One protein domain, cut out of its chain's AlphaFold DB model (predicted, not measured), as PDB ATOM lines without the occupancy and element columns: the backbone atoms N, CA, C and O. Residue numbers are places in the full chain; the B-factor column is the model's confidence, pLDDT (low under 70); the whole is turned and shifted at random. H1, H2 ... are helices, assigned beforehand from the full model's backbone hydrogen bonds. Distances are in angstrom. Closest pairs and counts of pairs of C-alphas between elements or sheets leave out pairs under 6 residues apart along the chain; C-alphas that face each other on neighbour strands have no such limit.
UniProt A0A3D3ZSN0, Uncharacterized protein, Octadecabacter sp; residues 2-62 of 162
ATOM      1  N   ARG A   2      10.304  21.376  11.631       63.44
ATOM      2  CA  ARG A   2      11.331  22.349  11.164       63.44
ATOM      3  C   ARG A   2      12.357  22.791  12.219       63.44
ATOM      4  O   ARG A   2      13.513  22.982  11.876       63.44
ATOM      5  N   ARG A   3      11.954  22.940  13.486       67.19
ATOM      6  CA  ARG A   3      12.859  23.352  14.579       67.19
ATOM      7  C   ARG A   3      13.878  22.266  14.941       67.19
ATOM      8  O   ARG A   3      15.044  22.580  15.118       67.19
ATOM      9  N   LEU A   4      13.444  21.003  14.946       77.06
ATOM     10  CA  LEU A   4      14.317  19.840  15.137       77.06
ATOM     11  C   LEU A   4      15.350  19.742  14.008       77.06
ATOM     12  O   LEU A   4      16.520  19.513  14.260       77.06
ATOM     13  N   LEU A   5      14.925  19.994  12.768       74.00
ATOM     14  CA  LEU A   5      15.810  19.945  11.607       74.00
ATOM     15  C   LEU A   5      16.874  21.051  11.647       74.00
ATOM     16  O   LEU A   5      18.020  20.795  11.311       74.00
ATOM     17  N   ILE A   6      16.521  22.254  12.119       75.75
ATOM     18  CA  ILE A   6      17.483  23.350  12.342       75.75
ATOM     19  C   ILE A   6      18.464  23.004  13.469       75.75
ATOM     20  O   ILE A   6      19.651  23.274  13.332       75.75
ATOM     21  N   PHE A   7      17.982  22.388  14.551       74.50
ATOM     22  CA  PHE A   7      18.823  21.941  15.662       74.50
ATOM     23  C   PHE A   7      19.812  20.854  15.227       74.50
ATOM     24  O   PHE A   7      21.006  20.973  15.469       74.50
ATOM     25  N   ILE A   8      19.342  19.840  14.497       78.06
ATOM     26  CA  ILE A   8      20.199  18.796  13.925       78.06
ATOM     27  C   ILE A   8      21.239  19.419  12.986       78.06
ATOM     28  O   ILE A   8      22.412  19.071  13.061       78.06
ATOM     29  N   LEU A   9      20.839  20.392  12.162       77.69
ATOM     30  CA  LEU A   9      21.761  21.094  11.272       77.69
ATOM     31  C   LEU A   9      22.820  21.895  12.041       77.69
ATOM     32  O   LEU A   9      23.972  21.915  11.624       77.69
ATOM     33  N   SER A  10      22.458  22.550  13.151       76.19
ATOM     34  CA  SER A  10      23.433  23.294  13.957       76.19
ATOM     35  C   SER A  10      24.384  22.362  14.697       76.19
ATOM     36  O   SER A  10      25.572  22.648  14.761       76.19
ATOM     37  N   VAL A  11      23.887  21.236  15.218       80.31
ATOM     38  CA  VAL A  11      24.725  20.215  15.865       80.31
ATOM     39  C   VAL A  11      25.694  19.606  14.853       80.31
ATOM     40  O   VAL A  11      26.886  19.539  15.131       80.31
ATOM     41  N   LEU A  12      25.222  19.254  13.652       79.00
ATOM     42  CA  LEU A  12      26.078  18.793  12.555       79.00
ATOM     43  C   LEU A  12      27.109  19.846  12.150       79.00
ATOM     44  O   LEU A  12      28.252  19.495  11.889       79.00
ATOM     45  N   LEU A  13      26.743  21.129  12.128       78.25
ATOM     46  CA  LEU A  13      27.670  22.213  11.803       78.25
ATOM     47  C   LEU A  13      28.803  22.315  12.831       78.25
ATOM     48  O   LEU A  13      29.966  22.430  12.447       78.25
ATOM     49  N   VAL A  14      28.458  22.253  14.120       79.75
ATOM     50  CA  VAL A  14      29.416  22.302  15.232       79.75
ATOM     51  C   VAL A  14      30.309  21.063  15.232       79.75
ATOM     52  O   VAL A  14      31.522  21.189  15.347       79.75
ATOM     53  N   PHE A  15      29.745  19.873  15.012       77.94
ATOM     54  CA  PHE A  15      30.535  18.647  14.881       77.94
ATOM     55  C   PHE A  15      31.470  18.688  13.673       77.94
ATOM     56  O   PHE A  15      32.625  18.306  13.792       77.94
ATOM     57  N   ASN A  16      31.016  19.197  12.528       74.62
ATOM     58  CA  ASN A  16      31.848  19.287  11.330       74.62
ATOM     59  C   ASN A  16      32.999  20.291  11.517       74.62
ATOM     60  O   ASN A  16      34.123  20.026  11.107       74.62
ATOM     61  N   THR A  17      32.752  21.414  12.203       72.50
ATOM     62  CA  THR A  17      33.818  22.367  12.565       72.50
ATOM     63  C   THR A  17      34.784  21.786  13.593       72.50
ATOM     64  O   THR A  17      35.988  21.930  13.416       72.50
ATOM     65  N   LEU A  18      34.292  21.073  14.609       76.31
ATOM     66  CA  LEU A  18      35.136  20.358  15.571       76.31
ATOM     67  C   LEU A  18      35.998  19.288  14.897       76.31
ATOM     68  O   LEU A  18      37.174  19.186  15.220       76.31
ATOM     69  N   ILE A  19      35.452  18.539  13.934       73.50
ATOM     70  CA  ILE A  19      36.205  17.545  13.159       73.50
ATOM     71  C   ILE A  19      37.261  18.225  12.287       73.50
ATOM     72  O   ILE A  19      38.378  17.733  12.224       73.50
ATOM     73  N   GLY A  20      36.961  19.363  11.656       68.38
ATOM     74  CA  GLY A  20      37.965  20.105  10.887       68.38
ATOM     75  C   GLY A  20      39.077  20.702  11.733       68.38
ATOM     76  O   GLY A  20      40.228  20.684  11.316       68.38
ATOM     77  N   ILE A  21      38.749  21.200  12.926       70.12
ATOM     78  CA  ILE A  21      39.748  21.694  13.877       70.12
ATOM     79  C   ILE A  21      40.576  20.523  14.406       70.12
ATOM     80  O   ILE A  21      41.795  20.614  14.420       70.12
ATOM     81  N   ALA A  22      39.946  19.406  14.780       68.19
ATOM     82  CA  ALA A  22      40.652  18.211  15.224       68.19
ATOM     83  C   ALA A  22      41.565  17.665  14.118       68.19
ATOM     84  O   ALA A  22      42.737  17.433  14.371       68.19
ATOM     85  N   ALA A  23      41.072  17.538  12.886       64.62
ATOM     86  CA  ALA A  23      41.872  17.097  11.752       64.62
ATOM     87  C   ALA A  23      43.007  18.080  11.445       64.62
ATOM     88  O   ALA A  23      44.129  17.644  11.261       64.62
ATOM     89  N   GLY A  24      42.758  19.393  11.477       63.69
ATOM     90  CA  GLY A  24      43.799  20.403  11.282       63.69
ATOM     91  C   GLY A  24      44.861  20.403  12.384       63.69
ATOM     92  O   GLY A  24      46.034  20.577  12.095       63.69
ATOM     93  N   VAL A  25      44.484  20.171  13.643       64.62
ATOM     94  CA  VAL A  25      45.426  20.114  14.774       64.62
ATOM     95  C   VAL A  25      46.220  18.799  14.781       64.62
ATOM     96  O   VAL A  25      47.421  18.816  15.050       64.62
ATOM     97  N   PHE A  26      45.587  17.671  14.441       60.38
ATOM     98  CA  PHE A  26      46.262  16.374  14.317       60.38
ATOM     99  C   PHE A  26      47.124  16.265  13.041       60.38
ATOM    100  O   PHE A  26      48.192  15.673  13.105       60.38
ATOM    101  N   ASP A  27      46.743  16.881  11.913       57.06
ATOM    102  CA  ASP A  27      47.582  16.920  10.695       57.06
ATOM    103  C   ASP A  27      48.789  17.864  10.839       57.06
ATOM    104  O   ASP A  27      49.774  17.705  10.130       57.06
ATOM    105  N   TYR A  28      48.759  18.847  11.747       55.97
ATOM    106  CA  TYR A  28      49.922  19.713  11.997       55.97
ATOM    107  C   TYR A  28      51.020  19.039  12.831       55.97
ATOM    108  O   TYR A  28      52.122  19.579  12.930       55.97
ATOM    109  N   SER A  29      50.724  17.899  13.462       57.28
ATOM    110  CA  SER A  29      51.647  17.202  14.367       57.28
ATOM    111  C   SER A  29      52.372  16.018  13.728       57.28
ATOM    112  O   SER A  29      53.321  15.514  14.320       57.28
ATOM    113  N   ASP A  30      51.998  15.625  12.511       59.66
ATOM    114  CA  ASP A  30      52.646  14.545  11.771       59.66
ATOM    115  C   ASP A  30      52.811  14.956  10.303       59.66
ATOM    116  O   ASP A  30      52.171  15.903   9.858       59.66
ATOM    117  N   HIS A  31      53.684  14.303   9.536       60.84
ATOM    118  CA  HIS A  31      53.898  14.602   8.111       60.84
ATOM    119  C   HIS A  31      52.638  14.313   7.273       60.84
ATOM    120  O   HIS A  31      52.542  13.302   6.577       60.84
ATOM    121  N   ALA A  32      51.646  15.195   7.357       60.12
ATOM    122  CA  ALA A  32      50.368  15.044   6.703       60.12
ATOM    123  C   ALA A  32      50.544  15.183   5.193       60.12
ATOM    124  O   ALA A  32      50.897  16.242   4.668       60.12
ATOM    125  N   ASP A  33      50.276  14.082   4.497       70.56
ATOM    126  CA  ASP A  33      50.194  14.033   3.047       70.56
ATOM    127  C   ASP A  33      49.308  15.176   2.534       70.56
ATOM    128  O   ASP A  33      48.142  15.296   2.918       70.56
ATOM    129  N   ILE A  34      49.828  15.979   1.600       72.44
ATOM    130  CA  ILE A  34      49.102  17.081   0.937       72.44
ATOM    131  C   ILE A  34      47.733  16.619   0.406       72.44
ATOM    132  O   ILE A  34      46.763  17.377   0.399       72.44
ATOM    133  N   MET A  35      47.633  15.347   0.017       72.06
ATOM    134  CA  MET A  35      46.398  14.706  -0.432       72.06
ATOM    135  C   MET A  35      45.318  14.636   0.658       72.06
ATOM    136  O   MET A  35      44.136  14.814   0.357       72.06
ATOM    137  N   ARG A  36      45.691  14.407   1.925       71.56
ATOM    138  CA  ARG A  36      44.751  14.367   3.060       71.56
ATOM    139  C   ARG A  36      44.227  15.755   3.387       71.56
ATOM    140  O   ARG A  36      43.011  15.941   3.441       71.56
ATOM    141  N   VAL A  37      45.122  16.736   3.474       74.25
ATOM    142  CA  VAL A  37      44.755  18.144   3.684       74.25
ATOM    143  C   VAL A  37      43.849  18.637   2.549       74.25
ATOM    144  O   VAL A  37      42.818  19.270   2.792       74.25
ATOM    145  N   GLY A  38      44.174  18.272   1.303       77.44
ATOM    146  CA  GLY A  38      43.357  18.563   0.126       77.44
ATOM    147  C   GLY A  38      41.959  17.939   0.190       77.44
ATOM    148  O   GLY A  38      40.973  18.625  -0.081       77.44
ATOM    149  N   MET A  39      41.842  16.672   0.607       76.69
ATOM    150  CA  MET A  39      40.542  16.017   0.805       76.69
ATOM    151  C   MET A  39      39.708  16.700   1.887       76.69
ATOM    152  O   MET A  39      38.521  16.942   1.677       76.69
ATOM    153  N   ILE A  40      40.316  17.040   3.025       73.88
ATOM    154  CA  ILE A  40      39.621  17.723   4.121       73.88
ATOM    155  C   ILE A  40      39.083  19.069   3.626       73.88
ATOM    156  O   ILE A  40      37.894  19.352   3.780       73.88
ATOM    157  N   MET A  41      39.908  19.861   2.937       76.88
ATOM    158  CA  MET A  41      39.479  21.129   2.340       76.88
ATOM    159  C   MET A  41      38.353  20.951   1.313       76.88
ATOM    160  O   MET A  41      37.387  21.716   1.323       76.88
ATOM    161  N   ALA A  42      38.415  19.921   0.465       79.75
ATOM    162  CA  ALA A  42      37.358  19.626  -0.501       79.75
ATOM    163  C   ALA A  42      36.026  19.275   0.185       79.75
ATOM    164  O   ALA A  42      34.973  19.774  -0.218       79.75
ATOM    165  N   ILE A  43      36.062  18.481   1.259       78.81
ATOM    166  CA  ILE A  43      34.878  18.132   2.061       78.81
ATOM    167  C   ILE A  43      34.285  19.380   2.727       78.81
ATOM    168  O   ILE A  43      33.060  19.545   2.764       78.81
ATOM    169  N   PHE A  44      35.133  20.288   3.214       77.56
ATOM    170  CA  PHE A  44      34.700  21.569   3.771       77.56
ATOM    171  C   PHE A  44      34.010  22.450   2.731       77.56
ATOM    172  O   PHE A  44      32.899  22.932   2.971       77.56
ATOM    173  N   LEU A  45      34.626  22.624   1.562       82.31
ATOM    174  CA  LEU A  45      34.068  23.420   0.469       82.31
ATOM    175  C   LEU A  45      32.755  22.827  -0.051       82.31
ATOM    176  O   LEU A  45      31.786  23.559  -0.259       82.31
ATOM    177  N   PHE A  46      32.682  21.503  -0.192       81.56
ATOM    178  CA  PHE A  46      31.468  20.808  -0.612       81.56
ATOM    179  C   PHE A  46      30.321  21.002   0.390       81.56
ATOM    180  O   PHE A  46      29.196  21.330   0.004       81.56
ATOM    181  N   ASN A  47      30.609  20.892   1.690       77.19
ATOM    182  CA  ASN A  47      29.628  21.172   2.737       77.19
ATOM    183  C   ASN A  47      29.186  22.641   2.752       77.19
ATOM    184  O   ASN A  47      27.991  22.923   2.876       77.19
ATOM    185  N   ALA A  48      30.115  23.584   2.582       77.06
ATOM    186  CA  ALA A  48      29.793  25.005   2.485       77.06
ATOM    187  C   ALA A  48      28.877  25.292   1.283       77.06
ATOM    188  O   ALA A  48      27.899  26.035   1.406       77.06
ATOM    189  N   PHE A  49      29.135  24.645   0.144       83.25
ATOM    190  CA  PHE A  49      28.317  24.767  -1.058       83.25
ATOM    191  C   PHE A  49      26.911  24.186  -0.865       83.25
ATOM    192  O   PHE A  49      25.919  24.833  -1.212       83.25
ATOM    193  N   LEU A  50      26.797  23.012  -0.234       80.69
ATOM    194  CA  LEU A  50      25.509  22.424   0.142       80.69
ATOM    195  C   LEU A  50      24.708  23.354   1.057       80.69
ATOM    196  O   LEU A  50      23.510  23.550   0.829       80.69
ATOM    197  N   LEU A  51      25.360  23.978   2.045       77.31
ATOM    198  CA  LEU A  51      24.727  24.970   2.914       77.31
ATOM    199  C   LEU A  51      24.245  26.194   2.133       77.31
ATOM    200  O   LEU A  51      23.130  26.659   2.373       77.31
ATOM    201  N   LEU A  52      25.049  26.713   1.201       79.75
ATOM    202  CA  LEU A  52      24.669  27.852   0.364       79.75
ATOM    203  C   LEU A  52      23.441  27.519  -0.490       79.75
ATOM    204  O   LEU A  52      22.454  28.257  -0.473       79.75
ATOM    205  N   HIS A  53      23.471  26.363  -1.152       79.94
ATOM    206  CA  HIS A  53      22.387  25.889  -2.002       79.94
ATOM    207  C   HIS A  53      21.094  25.675  -1.203       79.94
ATOM    208  O   HIS A  53      20.010  26.102  -1.612       79.94
ATOM    209  N   TRP A  54      21.189  25.072  -0.015       73.69
ATOM    210  CA  TRP A  54      20.039  24.885   0.871       73.69
ATOM    211  C   TRP A  54      19.521  26.200   1.446       73.69
ATOM    212  O   TRP A  54      18.305  26.395   1.526       73.69
ATOM    213  N   ARG A  55      20.406  27.139   1.799       74.12
ATOM    214  CA  ARG A  55      20.031  28.480   2.262       74.12
ATOM    215  C   ARG A  55      19.281  29.244   1.180       74.12
ATOM    216  O   ARG A  55      18.288  29.900   1.488       74.12
ATOM    217  N   GLU A  56      19.700  29.132  -0.073       75.38
ATOM    218  CA  GLU A  56      19.000  29.737  -1.201       75.38
ATOM    219  C   GLU A  56      17.611  29.109  -1.401       75.38
ATOM    220  O   GLU A  56      16.607  29.818  -1.508       75.38
ATOM    221  N   LYS A  57      17.515  27.776  -1.320       69.75
ATOM    222  CA  LYS A  57      16.242  27.035  -1.385       69.75
ATOM    223  C   LYS A  57      15.284  27.396  -0.243       69.75
ATOM    224  O   LYS A  57      14.071  27.452  -0.447       69.75
ATOM    225  N   LEU A  58      15.814  27.661   0.952       64.62
ATOM    226  CA  LEU A  58      15.045  28.116   2.111       64.62
ATOM    227  C   LEU A  58      14.601  29.575   1.960       64.62
ATOM    228  O   LEU A  58      13.449  29.882   2.258       64.62
ATOM    229  N   ARG A  59      15.463  30.457   1.437       63.25
ATOM    230  CA  ARG A  59      15.120  31.860   1.154       63.25
ATOM    231  C   ARG A  59      14.030  31.983   0.094       63.25
ATOM    232  O   ARG A  59      13.116  32.769   0.284       63.25
ATOM    233  N   ARG A  60      14.042  31.150  -0.953       64.06
ATOM    234  CA  ARG A  60      12.969  31.121  -1.970       64.06
ATOM    235  C   ARG A  60      11.599  30.722  -1.397       64.06
ATOM    236  O   ARG A  60      10.574  31.061  -1.974       64.06
ATOM    237  N   LYS A  61      11.563  30.006  -0.266       61.97
ATOM    238  CA  LYS A  61      10.320  29.587   0.416       61.97
ATOM    239  C   LYS A  61       9.858  30.548   1.511       61.97
ATOM    240  O   LYS A  61       8.753  30.375   2.026       61.97
ATOM    241  N   ILE A  62      10.685  31.514   1.897       59.91
ATOM    242  CA  ILE A  62      10.327  32.534   2.879       59.91
ATOM    243  C   ILE A  62       9.983  33.784   2.071       59.91
ATOM    244  O   ILE A  62      10.895  34.429   1.556       59.91
TER     245      ILE A  62
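This is residues 2 to 62 of the 162 residues of an uncharacterized protein of Octadecabacter sp (UniProt A0A3D3ZSN0). Two long helices, H1 and H2, run side by side in opposite ways as a long helical hairpin, joined at one end by a loop of six residues. They come closest in the half of the hairpin near that loop, and beyond it the far parts, residues 2 to 8 of H1 and 52 to 62, most of them in H2, stand free. The printed part has 61 residues with two named helices, H1 then H2, and no named strand; its class is all helix. The whole is a rod and loose, with a radius of gyration of the C-alphas of 14.7 A and spans of 47 by 19 by 9 A.

H1 is residues 2 to 27, 36.7 A from first to last C-alpha; it begins at C-alpha 2, at (11.331, 22.349, 11.164), and ends at C-alpha 27, at (47.582, 16.920, 10.695). A short link of 6 residues follows. H2, the longest helix, is residues 34 to 61, 40.8 A from first to last C-alpha, and ends at C-alpha 61, at (10.320, 29.587, 0.416).

H1 and H2 form a helical hairpin. They touch, with 5 pairs of C-alphas within 8 A; the closest C-alphas, those of Gly 20 and Ile 40, are 7.4 A apart. H1 touches H2 with residues 20 to 27 alone, and H2 touches H1 with residues 37 to 44 alone. The helices run opposite ways at a shallow tilt of 18 degrees, and their centres are 12.6 A apart. In H1 every O i to N i+4 pair is within hydrogen-bond range; in H2 23 of 24 are.

The two C-alphas farthest apart, those of His 31 and Ile 62, are 47.4 A apart. The printed part has no cut and no long link. The mean pLDDT of the printed part is 72.0, with residues 2 to 3, 20, 22 to 32 and 57 to 62 under 70.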